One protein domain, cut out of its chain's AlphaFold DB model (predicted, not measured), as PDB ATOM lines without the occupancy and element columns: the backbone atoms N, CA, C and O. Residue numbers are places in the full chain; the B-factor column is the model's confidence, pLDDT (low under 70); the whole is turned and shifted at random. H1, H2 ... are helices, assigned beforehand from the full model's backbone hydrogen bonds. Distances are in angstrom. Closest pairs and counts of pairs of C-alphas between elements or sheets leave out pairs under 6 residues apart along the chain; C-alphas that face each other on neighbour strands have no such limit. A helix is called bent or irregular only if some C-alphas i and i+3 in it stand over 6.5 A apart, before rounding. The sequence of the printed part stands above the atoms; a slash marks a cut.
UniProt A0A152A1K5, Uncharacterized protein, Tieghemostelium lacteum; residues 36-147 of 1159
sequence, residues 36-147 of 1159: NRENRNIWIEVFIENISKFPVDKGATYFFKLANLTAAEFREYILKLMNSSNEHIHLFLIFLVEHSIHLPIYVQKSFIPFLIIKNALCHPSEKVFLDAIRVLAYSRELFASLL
ATOM      1  N   ASN A  36      28.477 -28.609  -9.626       44.31
ATOM      2  CA  ASN A  36      28.796 -29.291  -8.350       44.31
ATOM      3  C   ASN A  36      29.744 -28.435  -7.481       44.31
ATOM      4  O   ASN A  36      30.954 -28.464  -7.698       44.31
ATOM      5  N   ARG A  37      29.206 -27.584  -6.591       43.47
ATOM      6  CA  ARG A  37      29.946 -26.446  -5.993       43.47
ATOM      7  C   ARG A  37      30.773 -26.772  -4.738       43.47
ATOM      8  O   ARG A  37      31.888 -26.279  -4.645       43.47
ATOM      9  N   GLU A  38      30.301 -27.614  -3.821       44.94
ATOM     10  CA  GLU A  38      30.935 -27.726  -2.488       44.94
ATOM     11  C   GLU A  38      32.225 -28.559  -2.465       44.94
ATOM     12  O   GLU A  38      33.190 -28.182  -1.811       44.94
ATOM     13  N   ASN A  39      32.310 -29.644  -3.240       47.62
ATOM     14  CA  ASN A  39      33.547 -30.434  -3.304       47.62
ATOM     15  C   ASN A  39      34.614 -29.776  -4.202       47.62
ATOM     16  O   ASN A  39      35.805 -29.922  -3.951       47.62
ATOM     17  N   ARG A  40      34.226 -29.046  -5.257       46.44
ATOM     18  CA  ARG A  40      35.163 -28.603  -6.310       46.44
ATOM     19  C   ARG A  40      36.105 -27.478  -5.900       46.44
ATOM     20  O   ARG A  40      37.246 -27.500  -6.350       46.44
ATOM     21  N   ASN A  41      35.656 -26.527  -5.083       45.62
ATOM     22  CA  ASN A  41      36.490 -25.387  -4.691       45.62
ATOM     23  C   ASN A  41      37.663 -25.832  -3.802       45.62
ATOM     24  O   ASN A  41      38.795 -25.449  -4.074       45.62
ATOM     25  N   ILE A  42      37.412 -26.758  -2.867       49.16
ATOM     26  CA  ILE A  42      38.436 -27.375  -2.005       49.16
ATOM     27  C   ILE A  42      39.497 -28.085  -2.858       49.16
ATOM     28  O   ILE A  42      40.694 -27.873  -2.688       49.16
ATOM     29  N   TRP A  43      39.078 -28.887  -3.843       49.88
ATOM     30  CA  TRP A  43      40.021 -29.580  -4.724       49.88
ATOM     31  C   TRP A  43      40.818 -28.609  -5.612       49.88
ATOM     32  O   TRP A  43      41.994 -28.850  -5.862       49.88
ATOM     33  N   ILE A  44      40.222 -27.508  -6.081       49.59
ATOM     34  CA  ILE A  44      40.922 -26.499  -6.894       49.59
ATOM     35  C   ILE A  44      41.972 -25.744  -6.064       49.59
ATOM     36  O   ILE A  44      43.079 -25.548  -6.560       49.59
ATOM     37  N   GLU A  45      41.676 -25.383  -4.814       47.53
ATOM     38  CA  GLU A  45      42.643 -24.751  -3.902       47.53
ATOM     39  C   GLU A  45      43.823 -25.686  -3.604       47.53
ATOM     40  O   GLU A  45      44.976 -25.320  -3.836       47.53
ATOM     41  N   VAL A  46      43.545 -26.948  -3.257       48.94
ATOM     42  CA  VAL A  46      44.571 -27.986  -3.038       48.94
ATOM     43  C   VAL A  46      45.425 -28.216  -4.282       48.94
ATOM     44  O   VAL A  46      46.639 -28.419  -4.181       48.94
ATOM     45  N   PHE A  47      44.805 -28.196  -5.466       52.88
ATOM     46  CA  PHE A  47      45.506 -28.331  -6.737       52.88
ATOM     47  C   PHE A  47      46.444 -27.156  -6.980       52.88
ATOM     48  O   PHE A  47      47.609 -27.377  -7.291       52.88
ATOM     49  N   ILE A  48      45.953 -25.923  -6.835       51.44
ATOM     50  CA  ILE A  48      46.719 -24.698  -7.094       51.44
ATOM     51  C   ILE A  48      47.911 -24.593  -6.134       51.44
ATOM     52  O   ILE A  48      49.013 -24.275  -6.582       51.44
ATOM     53  N   GLU A  49      47.732 -24.933  -4.857       50.84
ATOM     54  CA  GLU A  49      48.805 -24.897  -3.856       50.84
ATOM     55  C   GLU A  49      49.886 -25.963  -4.078       50.84
ATOM     56  O   GLU A  49      51.059 -25.738  -3.768       50.84
ATOM     57  N   ASN A  50      49.526 -27.123  -4.641       48.62
ATOM     58  CA  ASN A  50      50.429 -28.275  -4.723       48.62
ATOM     59  C   ASN A  50      50.862 -28.658  -6.146       48.62
ATOM     60  O   ASN A  50      51.666 -29.577  -6.304       48.62
ATOM     61  N   ILE A  51      50.411 -27.949  -7.192       48.69
ATOM     62  CA  ILE A  51      50.741 -28.249  -8.600       48.69
ATOM     63  C   ILE A  51      52.252 -28.234  -8.880       48.69
ATOM     64  O   ILE A  51      52.735 -28.993  -9.718       48.69
ATOM     65  N   SER A  52      53.010 -27.413  -8.145       46.88
ATOM     66  CA  SER A  52      54.472 -27.304  -8.238       46.88
ATOM     67  C   SER A  52      55.212 -28.528  -7.685       46.88
ATOM     68  O   SER A  52      56.368 -28.752  -8.036       46.88
ATOM     69  N   LYS A  53      54.547 -29.331  -6.843       47.69
ATOM     70  CA  LYS A  53      55.089 -30.553  -6.229       47.69
ATOM     71  C   LYS A  53      54.779 -31.813  -7.046       47.69
ATOM     72  O   LYS A  53      55.311 -32.882  -6.753       47.69
ATOM     73  N   PHE A  54      53.940 -31.712  -8.081       52.00
ATOM     74  CA  PHE A  54      53.598 -32.839  -8.944       52.00
ATOM     75  C   PHE A  54      54.680 -33.100 -10.003       52.00
ATOM     76  O   PHE A  54      55.135 -32.168 -10.666       52.00
ATOM     77  N   PRO A  55      55.021 -34.371 -10.287       48.16
ATOM     78  CA  PRO A  55      55.650 -34.740 -11.548       48.16
ATOM     79  C   PRO A  55      54.666 -34.423 -12.684       48.16
ATOM     80  O   PRO A  55      53.675 -35.133 -12.900       48.16
ATOM     81  N   VAL A  56      54.906 -33.291 -13.339       47.59
ATOM     82  CA  VAL A  56      54.060 -32.683 -14.368       47.59
ATOM     83  C   VAL A  56      53.910 -33.654 -15.543       47.59
ATOM     84  O   VAL A  56      54.899 -34.025 -16.164       47.59
ATOM     85  N   ASP A  57      52.680 -34.160 -15.719       51.31
ATOM     86  CA  ASP A  57      52.013 -34.518 -16.992       51.31
ATOM     87  C   ASP A  57      50.926 -35.596 -16.814       51.31
ATOM     88  O   ASP A  57      49.976 -35.648 -17.592       51.31
ATOM     89  N   LYS A  58      51.003 -36.458 -15.784       51.75
ATOM     90  CA  LYS A  58      50.060 -37.599 -15.636       51.75
ATOM     91  C   LYS A  58      49.166 -37.566 -14.390       51.75
ATOM     92  O   LYS A  58      48.050 -38.071 -14.462       51.75
ATOM     93  N   GLY A  59      49.607 -36.963 -13.280       53.56
ATOM     94  CA  GLY A  59      48.837 -36.887 -12.023       53.56
ATOM     95  C   GLY A  59      47.650 -35.917 -12.074       53.56
ATOM     96  O   GLY A  59      46.562 -36.238 -11.596       53.56
ATOM     97  N   ALA A  60      47.827 -34.776 -12.748       55.53
ATOM     98  CA  ALA A  60      46.801 -33.740 -12.877       55.53
ATOM     99  C   ALA A  60      45.499 -34.273 -13.503       55.53
ATOM    100  O   ALA A  60      44.408 -33.954 -13.040       55.53
ATOM    101  N   THR A  61      45.599 -35.165 -14.493       62.09
ATOM    102  CA  THR A  61      44.438 -35.785 -15.155       62.09
ATOM    103  C   THR A  61      43.577 -36.608 -14.191       62.09
ATOM    104  O   THR A  61      42.350 -36.595 -14.305       62.09
ATOM    105  N   TYR A  62      44.188 -37.312 -13.230       66.62
ATOM    106  CA  TYR A  62      43.458 -38.090 -12.221       66.62
ATOM    107  C   TYR A  62      42.804 -37.182 -11.182       66.62
ATOM    108  O   TYR A  62      41.645 -37.391 -10.830       66.62
ATOM    109  N   PHE A  63      43.521 -36.143 -10.761       63.78
ATOM    110  CA  PHE A  63      43.046 -35.159  -9.797       63.78
ATOM    111  C   PHE A  63      41.832 -34.374 -10.325       63.78
ATOM    112  O   PHE A  63      40.784 -34.342  -9.683       63.78
ATOM    113  N   PHE A  64      41.908 -33.831 -11.548       59.72
ATOM    114  CA  PHE A  64      40.780 -33.135 -12.184       59.72
ATOM    115  C   PHE A  64      39.575 -34.042 -12.408       59.72
ATOM    116  O   PHE A  64      38.429 -33.595 -12.345       59.72
ATOM    117  N   LYS A  65      39.822 -35.326 -12.682       66.38
ATOM    118  CA  LYS A  65      38.744 -36.293 -12.814       66.38
ATOM    119  C   LYS A  65      38.052 -36.510 -11.474       66.38
ATOM    120  O   LYS A  65      36.836 -36.425 -11.461       66.38
ATOM    121  N   LEU A  66      38.800 -36.698 -10.381       67.38
ATOM    122  CA  LEU A  66      38.265 -36.868  -9.023       67.38
ATOM    123  C   LEU A  66      37.449 -35.660  -8.542       67.38
ATOM    124  O   LEU A  66      36.363 -35.857  -8.005       67.38
ATOM    125  N   ALA A  67      37.906 -34.434  -8.815       60.50
ATOM    126  CA  ALA A  67      37.192 -33.201  -8.465       60.50
ATOM    127  C   ALA A  67      35.801 -33.086  -9.126       60.50
ATOM    128  O   ALA A  67      34.954 -32.306  -8.697       60.50
ATOM    129  N   ASN A  68      35.546 -33.858 -10.185       58.06
ATOM    130  CA  ASN A  68      34.302 -33.811 -10.944       58.06
ATOM    131  C   ASN A  68      33.312 -34.935 -10.602       58.06
ATOM    132  O   ASN A  68      32.239 -34.948 -11.205       58.06
ATOM    133  N   LEU A  69      33.648 -35.839  -9.676       61.88
ATOM    134  CA  LEU A  69      32.840 -37.013  -9.329       61.88
ATOM    135  C   LEU A  69      31.937 -36.754  -8.117       61.88
ATOM    136  O   LEU A  69      32.301 -36.030  -7.192       61.88
ATOM    137  N   THR A  70      30.765 -37.385  -8.097       61.94
ATOM    138  CA  THR A  70      29.951 -37.533  -6.878       61.94
ATOM    139  C   THR A  70      30.655 -38.440  -5.859       61.94
ATOM    140  O   THR A  70      31.564 -39.183  -6.215       61.94
ATOM    141  N   ALA A  71      30.234 -38.449  -4.589       56.97
ATOM    142  CA  ALA A  71      30.861 -39.291  -3.557       56.97
ATOM    143  C   ALA A  71      30.851 -40.802  -3.901       56.97
ATOM    144  O   ALA A  71      31.822 -41.514  -3.633       56.97
ATOM    145  N   ALA A  72      29.778 -41.291  -4.537       62.53
ATOM    146  CA  ALA A  72      29.674 -42.679  -4.993       62.53
ATOM    147  C   ALA A  72      30.643 -42.971  -6.153       62.53
ATOM    148  O   ALA A  72      31.408 -43.934  -6.099       62.53
ATOM    149  N   GLU A  73      30.677 -42.093  -7.159       69.94
ATOM    150  CA  GLU A  73      31.590 -42.206  -8.300       69.94
ATOM    151  C   GLU A  73      33.057 -42.039  -7.883       69.94
ATOM    152  O   GLU A  73      33.932 -42.709  -8.423       69.94
ATOM    153  N   PHE A  74      33.338 -41.185  -6.895       70.88
ATOM    154  CA  PHE A  74      34.661 -41.004  -6.304       70.88
ATOM    155  C   PHE A  74      35.151 -42.313  -5.690       70.88
ATOM    156  O   PHE A  74      36.248 -42.770  -6.009       70.88
ATOM    157  N   ARG A  75      34.318 -42.965  -4.866       66.81
ATOM    158  CA  ARG A  75      34.645 -44.262  -4.261       66.81
ATOM    159  C   ARG A  75      34.921 -45.323  -5.324       66.81
ATOM    160  O   ARG A  75      35.940 -46.006  -5.246       66.81
ATOM    161  N   GLU A  76      34.046 -45.460  -6.320       75.81
ATOM    162  CA  GLU A  76      34.240 -46.419  -7.414       75.81
ATOM    163  C   GLU A  76      35.501 -46.121  -8.230       75.81
ATOM    164  O   GLU A  76      36.241 -47.035  -8.609       75.81
ATOM    165  N   TYR A  77      35.788 -44.844  -8.474       80.19
ATOM    166  CA  TYR A  77      36.953 -44.437  -9.239       80.19
ATOM    167  C   TYR A  77      38.255 -44.664  -8.468       80.19
ATOM    168  O   TYR A  77      39.195 -45.208  -9.042       80.19
ATOM    169  N   ILE A  78      38.306 -44.356  -7.169       78.06
ATOM    170  CA  ILE A  78      39.455 -44.676  -6.310       78.06
ATOM    171  C   ILE A  78      39.670 -46.193  -6.231       78.06
ATOM    172  O   ILE A  78      40.797 -46.650  -6.413       78.06
ATOM    173  N   LEU A  79      38.611 -46.998  -6.068       78.62
ATOM    174  CA  LEU A  79      38.701 -48.467  -6.121       78.62
ATOM    175  C   LEU A  79      39.269 -48.957  -7.460       78.62
ATOM    176  O   LEU A  79      40.121 -49.846  -7.492       78.62
ATOM    177  N   LYS A  80      38.858 -48.342  -8.572       83.00
ATOM    178  CA  LYS A  80      39.397 -48.644  -9.902       83.00
ATOM    179  C   LYS A  80      40.869 -48.249 -10.046       83.00
ATOM    180  O   LYS A  80      41.624 -48.985 -10.676       83.00
ATOM    181  N   LEU A  81      41.274 -47.110  -9.483       82.81
ATOM    182  CA  LEU A  81      42.665 -46.655  -9.484       82.81
ATOM    183  C   LEU A  81      43.557 -47.566  -8.632       82.81
ATOM    184  O   LEU A  81      44.643 -47.920  -9.083       82.81
ATOM    185  N   MET A  82      43.079 -48.021  -7.469       80.56
ATOM    186  CA  MET A  82      43.799 -48.971  -6.609       80.56
ATOM    187  C   MET A  82      44.059 -50.316  -7.296       80.56
ATOM    188  O   MET A  82      45.103 -50.922  -7.079       80.56
ATOM    189  N   ASN A  83      43.158 -50.756  -8.179       81.81
ATOM    190  CA  ASN A  83      43.343 -51.976  -8.971       81.81
ATOM    191  C   ASN A  83      44.323 -51.806 -10.149       81.81
ATOM    192  O   ASN A  83      44.556 -52.754 -10.900       81.81
ATOM    193  N   SER A  84      44.880 -50.610 -10.362       82.25
ATOM    194  CA  SER A  84      45.893 -50.399 -11.393       82.25
ATOM    195  C   SER A  84      47.242 -50.981 -10.976       82.25
ATOM    196  O   SER A  84      47.633 -50.896  -9.821       82.25
ATOM    197  N   SER A  85      48.011 -51.497 -11.932       79.12
ATOM    198  CA  SER A  85      49.417 -51.869 -11.726       79.12
ATOM    199  C   SER A  85      50.389 -50.696 -11.928       79.12
ATOM    200  O   SER A  85      51.601 -50.895 -11.973       79.12
ATOM    201  N   ASN A  86      49.881 -49.481 -12.157       82.00
ATOM    202  CA  ASN A  86      50.702 -48.322 -12.487       82.00
ATOM    203  C   ASN A  86      51.244 -47.647 -11.220       82.00
ATOM    204  O   ASN A  86      50.483 -47.052 -10.458       82.00
ATOM    205  N   GLU A  87      52.567 -47.665 -11.064       83.88
ATOM    206  CA  GLU A  87      53.287 -47.012  -9.965       83.88
ATOM    207  C   GLU A  87      52.851 -45.557  -9.737       83.88
ATOM    208  O   GLU A  87      52.585 -45.168  -8.605       83.88
ATOM    209  N   HIS A  88      52.705 -44.757 -10.797       80.62
ATOM    210  CA  HIS A  88      52.356 -43.339 -10.663       80.62
ATOM    211  C   HIS A  88      50.952 -43.115 -10.097       80.62
ATOM    212  O   HIS A  88      50.711 -42.089  -9.466       80.62
ATOM    213  N   ILE A  89      50.029 -44.054 -10.326       82.25
ATOM    214  CA  ILE A  89      48.679 -43.982  -9.762       82.25
ATOM    215  C   ILE A  89      48.737 -44.260  -8.263       82.25
ATOM    216  O   ILE A  89      48.118 -43.536  -7.496       82.25
ATOM    217  N   HIS A  90      49.522 -45.246  -7.830       84.12
ATOM    218  CA  HIS A  90      49.678 -45.532  -6.403       84.12
ATOM    219  C   HIS A  90      50.399 -44.409  -5.659       84.12
ATOM    220  O   HIS A  90      49.935 -44.012  -4.599       84.12
ATOM    221  N   LEU A  91      51.454 -43.825  -6.239       84.75
ATOM    222  CA  LEU A  91      52.112 -42.642  -5.665       84.75
ATOM    223  C   LEU A  91      51.146 -41.458  -5.531       84.75
ATOM    224  O   LEU A  91      51.144 -40.768  -4.517       84.75
ATOM    225  N   PHE A  92      50.285 -41.255  -6.529       81.81
ATOM    226  CA  PHE A  92      49.225 -40.255  -6.462       81.81
ATOM    227  C   PHE A  92      48.221 -40.542  -5.336       81.81
ATOM    228  O   PHE A  92      47.868 -39.637  -4.589       81.81
ATOM    229  N   LEU A  93      47.777 -41.792  -5.192       83.81
ATOM    230  CA  LEU A  93      46.848 -42.176  -4.130       83.81
ATOM    231  C   LEU A  93      47.470 -42.004  -2.735       83.81
ATOM    232  O   LEU A  93      46.791 -41.516  -1.839       83.81
ATOM    233  N   ILE A  94      48.749 -42.347  -2.555       86.38
ATOM    234  CA  ILE A  94      49.486 -42.132  -1.297       86.38
ATOM    235  C   ILE A  94      49.552 -40.638  -0.963       86.38
ATOM    236  O   ILE A  94      49.244 -40.254   0.160       86.38
ATOM    237  N   PHE A  95      49.866 -39.793  -1.948       79.25
ATOM    238  CA  PHE A  95      49.892 -38.339  -1.776       79.25
ATOM    239  C   PHE A  95      48.538 -37.776  -1.308       79.25
ATOM    240  O   PHE A  95      48.502 -36.899  -0.445       79.25
ATOM    241  N   LEU A  96      47.421 -38.300  -1.834       76.50
ATOM    242  CA  LEU A  96      46.080 -37.910  -1.378       76.50
ATOM    243  C   LEU A  96      45.849 -38.232   0.104       76.50
ATOM    244  O   LEU A  96      45.165 -37.477   0.785       76.50
ATOM    245  N   VAL A  97      46.399 -39.346   0.596       81.00
ATOM    246  CA  VAL A  97      46.294 -39.743   2.008       81.00
ATOM    247  C   VAL A  97      47.212 -38.896   2.894       81.00
ATOM    248  O   VAL A  97      46.803 -38.487   3.977       81.00
ATOM    249  N   GLU A  98      48.423 -38.590   2.427       78.88
ATOM    250  CA  GLU A  98      49.381 -37.730   3.135       78.88
ATOM    251  C   GLU A  98      48.810 -36.333   3.422       78.88
ATOM    252  O   GLU A  98      49.003 -35.796   4.506       78.88
ATOM    253  N   HIS A  99      48.042 -35.779   2.481       71.94
ATOM    254  CA  HIS A  99      47.434 -34.446   2.577       71.94
ATOM    255  C   HIS A  99      45.948 -34.520   2.962       71.94
ATOM    256  O   HIS A  99      45.126 -33.715   2.512       71.94
ATOM    257  N   SER A 100      45.590 -35.519   3.774       63.41
ATOM    258  CA  SER A 100      44.199 -35.865   4.076       63.41
ATOM    259  C   SER A 100      43.396 -34.762   4.756       63.41
ATOM    260  O   SER A 100      42.185 -34.761   4.559       63.41
ATOM    261  N   ILE A 101      44.021 -33.785   5.431       54.94
ATOM    262  CA  ILE A 101      43.372 -32.574   5.984       54.94
ATOM    263  C   ILE A 101      42.508 -31.862   4.932       54.94
ATOM    264  O   ILE A 101      41.462 -31.308   5.258       54.94
ATOM    265  N   HIS A 102      42.898 -31.940   3.659       51.56
ATOM    266  CA  HIS A 102      42.172 -31.303   2.565       51.56
ATOM    267  C   HIS A 102      41.228 -32.241   1.794       51.56
ATOM    268  O   HIS A 102      40.587 -31.827   0.826       51.56
ATOM    269  N   LEU A 103      41.134 -33.514   2.190       59.59
ATOM    270  CA  LEU A 103      40.107 -34.412   1.674       59.59
ATOM    271  C   LEU A 103      38.753 -34.075   2.314       59.59
ATOM    272  O   LEU A 103      38.697 -33.740   3.494       59.59
ATOM    273  N   PRO A 104      37.633 -34.240   1.589       57.19
ATOM    274  CA  PRO A 104      36.314 -34.121   2.195       57.19
ATOM    275  C   PRO A 104      36.162 -35.041   3.418       57.19
ATOM    276  O   PRO A 104      36.593 -36.196   3.382       57.19
ATOM    277  N   ILE A 105      35.485 -34.565   4.470       57.97
ATOM    278  CA  ILE A 105      35.309 -35.278   5.755       57.97
ATOM    279  C   ILE A 105      34.779 -36.711   5.561       57.97
ATOM    280  O   ILE A 105      35.190 -37.637   6.261       57.97
ATOM    281  N   TYR A 106      33.906 -36.933   4.572       59.88
ATOM    282  CA  TYR A 106      33.375 -38.266   4.271       59.88
ATOM    283  C   TYR A 106      34.432 -39.244   3.730       59.88
ATOM    284  O   TYR A 106      34.245 -40.450   3.848       59.88
ATOM    285  N   VAL A 107      35.528 -38.758   3.135       62.84
ATOM    286  CA  VAL A 107      36.665 -39.574   2.674       62.84
ATOM    287  C   VAL A 107      37.607 -39.861   3.836       62.84
ATOM    288  O   VAL A 107      38.001 -41.016   4.002       62.84
ATOM    289  N   GLN A 108      37.902 -38.851   4.661       64.31
ATOM    290  CA  GLN A 108      38.726 -38.992   5.868       64.31
ATOM    291  C   GLN A 108      38.145 -40.046   6.824       64.31
ATOM    292  O   GLN A 108      38.868 -40.911   7.299       64.31
ATOM    293  N   LYS A 109      36.821 -40.033   7.034       62.53
ATOM    294  CA  LYS A 109      36.110 -40.986   7.907       62.53
ATOM    295  C   LYS A 109      35.752 -42.321   7.232       62.53
ATOM    296  O   LYS A 109      35.019 -43.125   7.805       62.53
ATOM    297  N   SER A 110      36.205 -42.564   5.999       69.94
ATOM    298  CA  SER A 110      35.895 -43.796   5.258       69.94
ATOM    299  C   SER A 110      37.010 -44.838   5.349       69.94
ATOM    300  O   SER A 110      38.119 -44.570   5.783       69.94
ATOM    301  N   PHE A 111      36.750 -46.039   4.827       77.38
ATOM    302  CA  PHE A 111      37.749 -47.107   4.692       77.38
ATOM    303  C   PHE A 111      38.774 -46.864   3.561       77.38
ATOM    304  O   PHE A 111      39.636 -47.704   3.303       77.38
ATOM    305  N   ILE A 112      38.663 -45.751   2.827       79.56
ATOM    306  CA  ILE A 112      39.479 -45.477   1.638       79.56
ATOM    307  C   ILE A 112      40.961 -45.243   1.983       79.56
ATOM    308  O   ILE A 112      41.789 -45.890   1.336       79.56
ATOM    309  N   PRO A 113      41.336 -44.412   2.981       84.31
ATOM    310  CA  PRO A 113      42.739 -44.221   3.353       84.31
ATOM    311  C   PRO A 113      43.428 -45.540   3.723       84.31
ATOM    312  O   PRO A 113      44.497 -45.849   3.198       84.31
ATOM    313  N   PHE A 114      42.757 -46.382   4.520       87.81
ATOM    314  CA  PHE A 114      43.225 -47.734   4.828       87.81
ATOM    315  C   PHE A 114      43.481 -48.564   3.565       87.81
ATOM    316  O   PHE A 114      44.541 -49.170   3.426       87.81
ATOM    317  N   LEU A 115      42.516 -48.613   2.639       87.06
ATOM    318  CA  LEU A 115      42.641 -49.411   1.420       87.06
ATOM    319  C   LEU A 115      43.785 -48.933   0.524       87.06
ATOM    320  O   LEU A 115      44.465 -49.772  -0.067       87.06
ATOM    321  N   ILE A 116      44.005 -47.621   0.430       88.38
ATOM    322  CA  ILE A 116      45.108 -47.044  -0.342       88.38
ATOM    323  C   ILE A 116      46.443 -47.496   0.248       88.38
ATOM    324  O   ILE A 116      47.258 -48.079  -0.468       88.38
ATOM    325  N   ILE A 117      46.639 -47.302   1.554       91.44
ATOM    326  CA  ILE A 117      47.875 -47.693   2.239       91.44
ATOM    327  C   ILE A 117      48.084 -49.207   2.168       91.44
ATOM    328  O   ILE A 117      49.160 -49.665   1.794       91.44
ATOM    329  N   LYS A 118      47.043 -50.004   2.432       92.19
ATOM    330  CA  LYS A 118      47.092 -51.467   2.323       92.19
ATOM    331  C   LYS A 118      47.541 -51.920   0.932       92.19
ATOM    332  O   LYS A 118      48.379 -52.814   0.820       92.19
ATOM    333  N   ASN A 119      46.988 -51.332  -0.132       90.75
ATOM    334  CA  ASN A 119      47.386 -51.668  -1.501       90.75
ATOM    335  C   ASN A 119      48.819 -51.227  -1.801       90.75
ATOM    336  O   ASN A 119      49.564 -51.991  -2.410       90.75
ATOM    337  N   ALA A 120      49.220 -50.046  -1.334       91.06
ATOM    338  CA  ALA A 120      50.574 -49.545  -1.509       91.06
ATOM    339  C   ALA A 120      51.626 -50.432  -0.819       91.06
ATOM    340  O   ALA A 120      52.643 -50.756  -1.432       91.06
ATOM    341  N   LEU A 121      51.352 -50.913   0.398       92.06
ATOM    342  CA  LEU A 121      52.232 -51.841   1.120       92.06
ATOM    343  C   LEU A 121      52.361 -53.202   0.414       92.06
ATOM    344  O   LEU A 121      53.415 -53.839   0.436       92.06
ATOM    345  N   CYS A 122      51.302 -53.641  -0.267       90.69
ATOM    346  CA  CYS A 122      51.312 -54.862  -1.073       90.69
ATOM    347  C   CYS A 122      51.906 -54.665  -2.480       90.69
ATOM    348  O   CYS A 122      52.214 -55.650  -3.158       90.69
ATOM    349  N   HIS A 123      52.080 -53.426  -2.943       91.06
ATOM    350  CA  HIS A 123      52.463 -53.123  -4.320       91.06
ATOM    351  C   HIS A 123      53.898 -53.594  -4.626       91.06
ATOM    352  O   HIS A 123      54.780 -53.448  -3.783       91.06
ATOM    353  N   PRO A 124      54.203 -54.168  -5.807       87.88
ATOM    354  CA  PRO A 124      55.535 -54.719  -6.097       87.88
ATOM    355  C   PRO A 124      56.655 -53.669  -6.205       87.88
ATOM    356  O   PRO A 124      57.816 -54.010  -6.014       87.88
ATOM    357  N   SER A 125      56.330 -52.403  -6.494       90.19
ATOM    358  CA  SER A 125      57.326 -51.316  -6.552       90.19
ATOM    359  C   SER A 125      57.845 -50.944  -5.158       90.19
ATOM    360  O   SER A 125      57.060 -50.604  -4.271       90.19
ATOM    361  N   GLU A 126      59.172 -50.952  -4.995       87.50
ATOM    362  CA  GLU A 126      59.865 -50.522  -3.771       87.50
ATOM    363  C   GLU A 126      59.581 -49.050  -3.457       87.50
ATOM    364  O   GLU A 126      59.383 -48.698  -2.299       87.50
ATOM    365  N   LYS A 127      59.463 -48.198  -4.481       88.94
ATOM    366  CA  LYS A 127      59.178 -46.772  -4.295       88.94
ATOM    367  C   LYS A 127      57.792 -46.537  -3.690       88.94
ATOM    368  O   LYS A 127      57.668 -45.783  -2.735       88.94
ATOM    369  N   VAL A 128      56.771 -47.220  -4.213       90.44
ATOM    370  CA  VAL A 128      55.390 -47.144  -3.694       90.44
ATOM    371  C   VAL A 128      55.325 -47.629  -2.249       90.44
ATOM    372  O   VAL A 128      54.697 -46.991  -1.411       90.44
ATOM    373  N   PHE A 129      56.003 -48.741  -1.959       91.81
ATOM    374  CA  PHE A 129      56.090 -49.284  -0.610       91.81
ATOM    375  C   PHE A 129      56.755 -48.288   0.353       91.81
ATOM    376  O   PHE A 129      56.186 -47.982   1.396       91.81
ATOM    377  N   LEU A 130      57.921 -47.739  -0.005       90.12
ATOM    378  CA  LEU A 130      58.655 -46.802   0.849       90.12
ATOM    379  C   LEU A 130      57.899 -45.490   1.079       90.12
ATOM    380  O   LEU A 130      57.913 -44.986   2.199       90.12
ATOM    381  N   ASP A 131      57.220 -44.947   0.068       89.31
ATOM    382  CA  ASP A 131      56.422 -43.730   0.246       89.31
ATOM    383  C   ASP A 131      55.198 -43.988   1.144       89.31
ATOM    384  O   ASP A 131      54.869 -43.146   1.976       89.31
ATOM    385  N   ALA A 132      54.584 -45.178   1.091       90.62
ATOM    386  CA  ALA A 132      53.544 -45.556   2.053       90.62
ATOM    387  C   ALA A 132      54.087 -45.659   3.488       90.62
ATOM    388  O   ALA A 132      53.452 -45.159   4.416       90.62
ATOM    389  N   ILE A 133      55.276 -46.246   3.673       90.56
ATOM    390  CA  ILE A 133      55.953 -46.281   4.979       90.56
ATOM    391  C   ILE A 133      56.283 -44.864   5.465       90.56
ATOM    392  O   ILE A 133      56.131 -44.599   6.650       90.56
ATOM    393  N   ARG A 134      56.675 -43.933   4.586       90.00
ATOM    394  CA  ARG A 134      56.889 -42.520   4.953       90.00
ATOM    395  C   ARG A 134      55.619 -41.847   5.434       90.00
ATOM    396  O   ARG A 134      55.644 -41.240   6.496       90.00
ATOM    397  N   VAL A 135      54.515 -41.977   4.701       87.88
ATOM    398  CA  VAL A 135      53.238 -41.393   5.136       87.88
ATOM    399  C   VAL A 135      52.840 -41.939   6.503       87.88
ATOM    400  O   VAL A 135      52.489 -41.166   7.388       87.88
ATOM    401  N   LEU A 136      52.980 -43.249   6.709       86.69
ATOM    402  CA  LEU A 136      52.750 -43.860   8.013       86.69
ATOM    403  C   LEU A 136      53.732 -43.344   9.073       86.69
ATOM    404  O   LEU A 136      53.325 -43.038  10.180       86.69
ATOM    405  N   ALA A 137      55.012 -43.173   8.757       84.56
ATOM    406  CA  ALA A 137      55.990 -42.673   9.715       84.56
ATOM    407  C   ALA A 137      55.722 -41.229  10.165       84.56
ATOM    408  O   ALA A 137      56.161 -40.879  11.252       84.56
ATOM    409  N   TYR A 138      55.028 -40.396   9.381       82.31
ATOM    410  CA  TYR A 138      54.890 -38.960   9.672       82.31
ATOM    411  C   TYR A 138      53.446 -38.460   9.862       82.31
ATOM    412  O   TYR A 138      53.259 -37.346  10.346       82.31
ATOM    413  N   SER A 139      52.417 -39.253   9.541       78.50
ATOM    414  CA  SER A 139      51.010 -38.834   9.640       78.50
ATOM    415  C   SER A 139      50.307 -39.437  10.864       78.50
ATOM    416  O   SER A 139      49.721 -40.518  10.803       78.50
ATOM    417  N   ARG A 140      50.328 -38.719  11.997       71.56
ATOM    418  CA  ARG A 140      49.609 -39.131  13.225       71.56
ATOM    419  C   ARG A 140      48.087 -39.135  13.049       71.56
ATOM    420  O   ARG A 140      47.409 -40.019  13.565       71.56
ATOM    421  N   GLU A 141      47.563 -38.181  12.285       71.75
ATOM    422  CA  GLU A 141      46.129 -38.040  12.000       71.75
ATOM    423  C   GLU A 141      45.566 -39.246  11.239       71.75
ATOM    424  O   GLU A 141      44.448 -39.689  11.514       71.75
ATOM    425  N   LEU A 142      46.362 -39.837  10.338       76.81
ATOM    426  CA  LEU A 142      45.977 -41.052   9.630       76.81
ATOM    427  C   LEU A 142      45.698 -42.189  10.614       76.81
ATOM    428  O   LEU A 142      44.647 -42.814  10.519       76.81
ATOM    429  N   PHE A 143      46.578 -42.438  11.586       74.69
ATOM    430  CA  PHE A 143      46.362 -43.507  12.563       74.69
ATOM    431  C   PHE A 143      45.171 -43.258  13.484       74.69
ATOM    432  O   PHE A 143      44.436 -44.201  13.762       74.69
ATOM    433  N   ALA A 144      44.934 -42.006  13.888       70.94
ATOM    434  CA  ALA A 144      43.765 -41.641  14.689       70.94
ATOM    435  C   ALA A 144      42.431 -41.924  13.965       70.94
ATOM    436  O   ALA A 144      41.406 -42.131  14.608       70.94
ATOM    437  N   SER A 145      42.440 -41.955  12.627       72.19
ATOM    438  CA  SER A 145      41.258 -42.247  11.806       72.19
ATOM    439  C   SER A 145      41.002 -43.743  11.545       72.19
ATOM    440  O   SER A 145      39.955 -44.095  10.996       72.19
ATOM    441  N   LEU A 146      41.932 -44.635  11.911       76.62
ATOM    442  CA  LEU A 146      41.876 -46.067  11.597       76.62
ATOM    443  C   LEU A 146      41.355 -46.909  12.770       76.62
ATOM    444  O   LEU A 146      41.639 -46.643  13.932       76.62
ATOM    445  N   LEU A 147      40.639 -47.994  12.458       81.81
ATOM    446  CA  LEU A 147      40.249 -48.997  13.460       81.81
ATOM    447  C   LEU A 147      41.461 -49.840  13.888       81.81
ATOM    448  O   LEU A 147      42.331 -50.133  13.071       81.81
TER     449      LEU A 147
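AT A GLANCE: This is residues 36 to 147 of the 1159 residues of an uncharacterized protein of Tieghemostelium lacteum (UniProt A0A152A1K5). The longest helix, H1, lies along the outside of a compact cluster of helices, side by side with H2 and away from the rest. H4 makes the core: H7 packs beside it, running the same way, H6 lies slanted across both, H3 runs alongside H6, and the short H5 and H8 sit near Pro 113 of H6. The printed part has 112 residues, with eight named helices, H1 to H8 in order along the chain, and no named strand; its class is all helix. It is compact, with a radius of gyration of the C-alphas of 13.2 A, and rounded, spanning 37 by 33 by 25 A.

IN THESE COORDINATES: H1 covers residues 37 to 53, 25.5 A from first to last C-alpha, beginning at C-alpha 37 (29.946, -26.446, -5.993). It has a kink of 33 degrees near residue 47 and is irregular, with C-alphas 49 and 52 7.6 A apart. H2 is residues 59 to 66, 11.0 A; H3 is 71 to 82, 16.4 A; H4 is 87 to 98, 16.5 A, beginning at C-alpha 87 (53.287, -47.012, -9.965). H5 is residues 105 to 108, 5.0 A; H6 is 112 to 122, 15.3 A; H7 is 126 to 138, 18.4 A. H8 is residues 140 to 144, 6.5 A, ending at C-alpha 144 (43.765, -41.641, 14.689).

HOW THE PARTS SIT: H1 is close to but not clearly touching H2, with the C-alphas of Phe 47 and Phe 63 closest at 7.9 A. H2 and H4 only just touch, with 3 pairs of C-alphas within 8 A; Gly 59 and Phe 92 have the closest, at 6.5 A. H4 is the hub, touching H2, H3, H6 and H7. H4 and H7 run the same way at a shallow tilt of 2 degrees; their closest C-alphas, of Glu 98 and Val 135, are 5.7 A apart. H6 touches H4 at a steep tilt of 44 degrees, with the C-alphas of Val 97 and Pro 113 closest at 5.9 A. H6 touches H7, where residues 128 to 133 alone take part, with the C-alphas of Leu 121 and Phe 129 closest at 4.9 A. H3 touches H4 with residues 81 to 82 alone, Leu 81 and Ile 89 having the closest C-alphas, at 6.6 A. The helix packing is only just mostly crossed: 2 of 6 touching pairs are at a shallow tilt. H5 and H8 touch no helix. Every O i to N i+4 pair is within hydrogen-bond range in H2, H3, H4, H6, H7 and H8; in H1 it is 9 of 13, and H5 is too short for such a pair.

THE WHOLE: The two C-alphas farthest apart, of Arg 37 and Glu 126, are 38.5 A apart. The printed part has no cut and no long link. The mean pLDDT of the printed part is 70.8; residues 36 to 73, residue 75 and residues 100 to 110 are under 70.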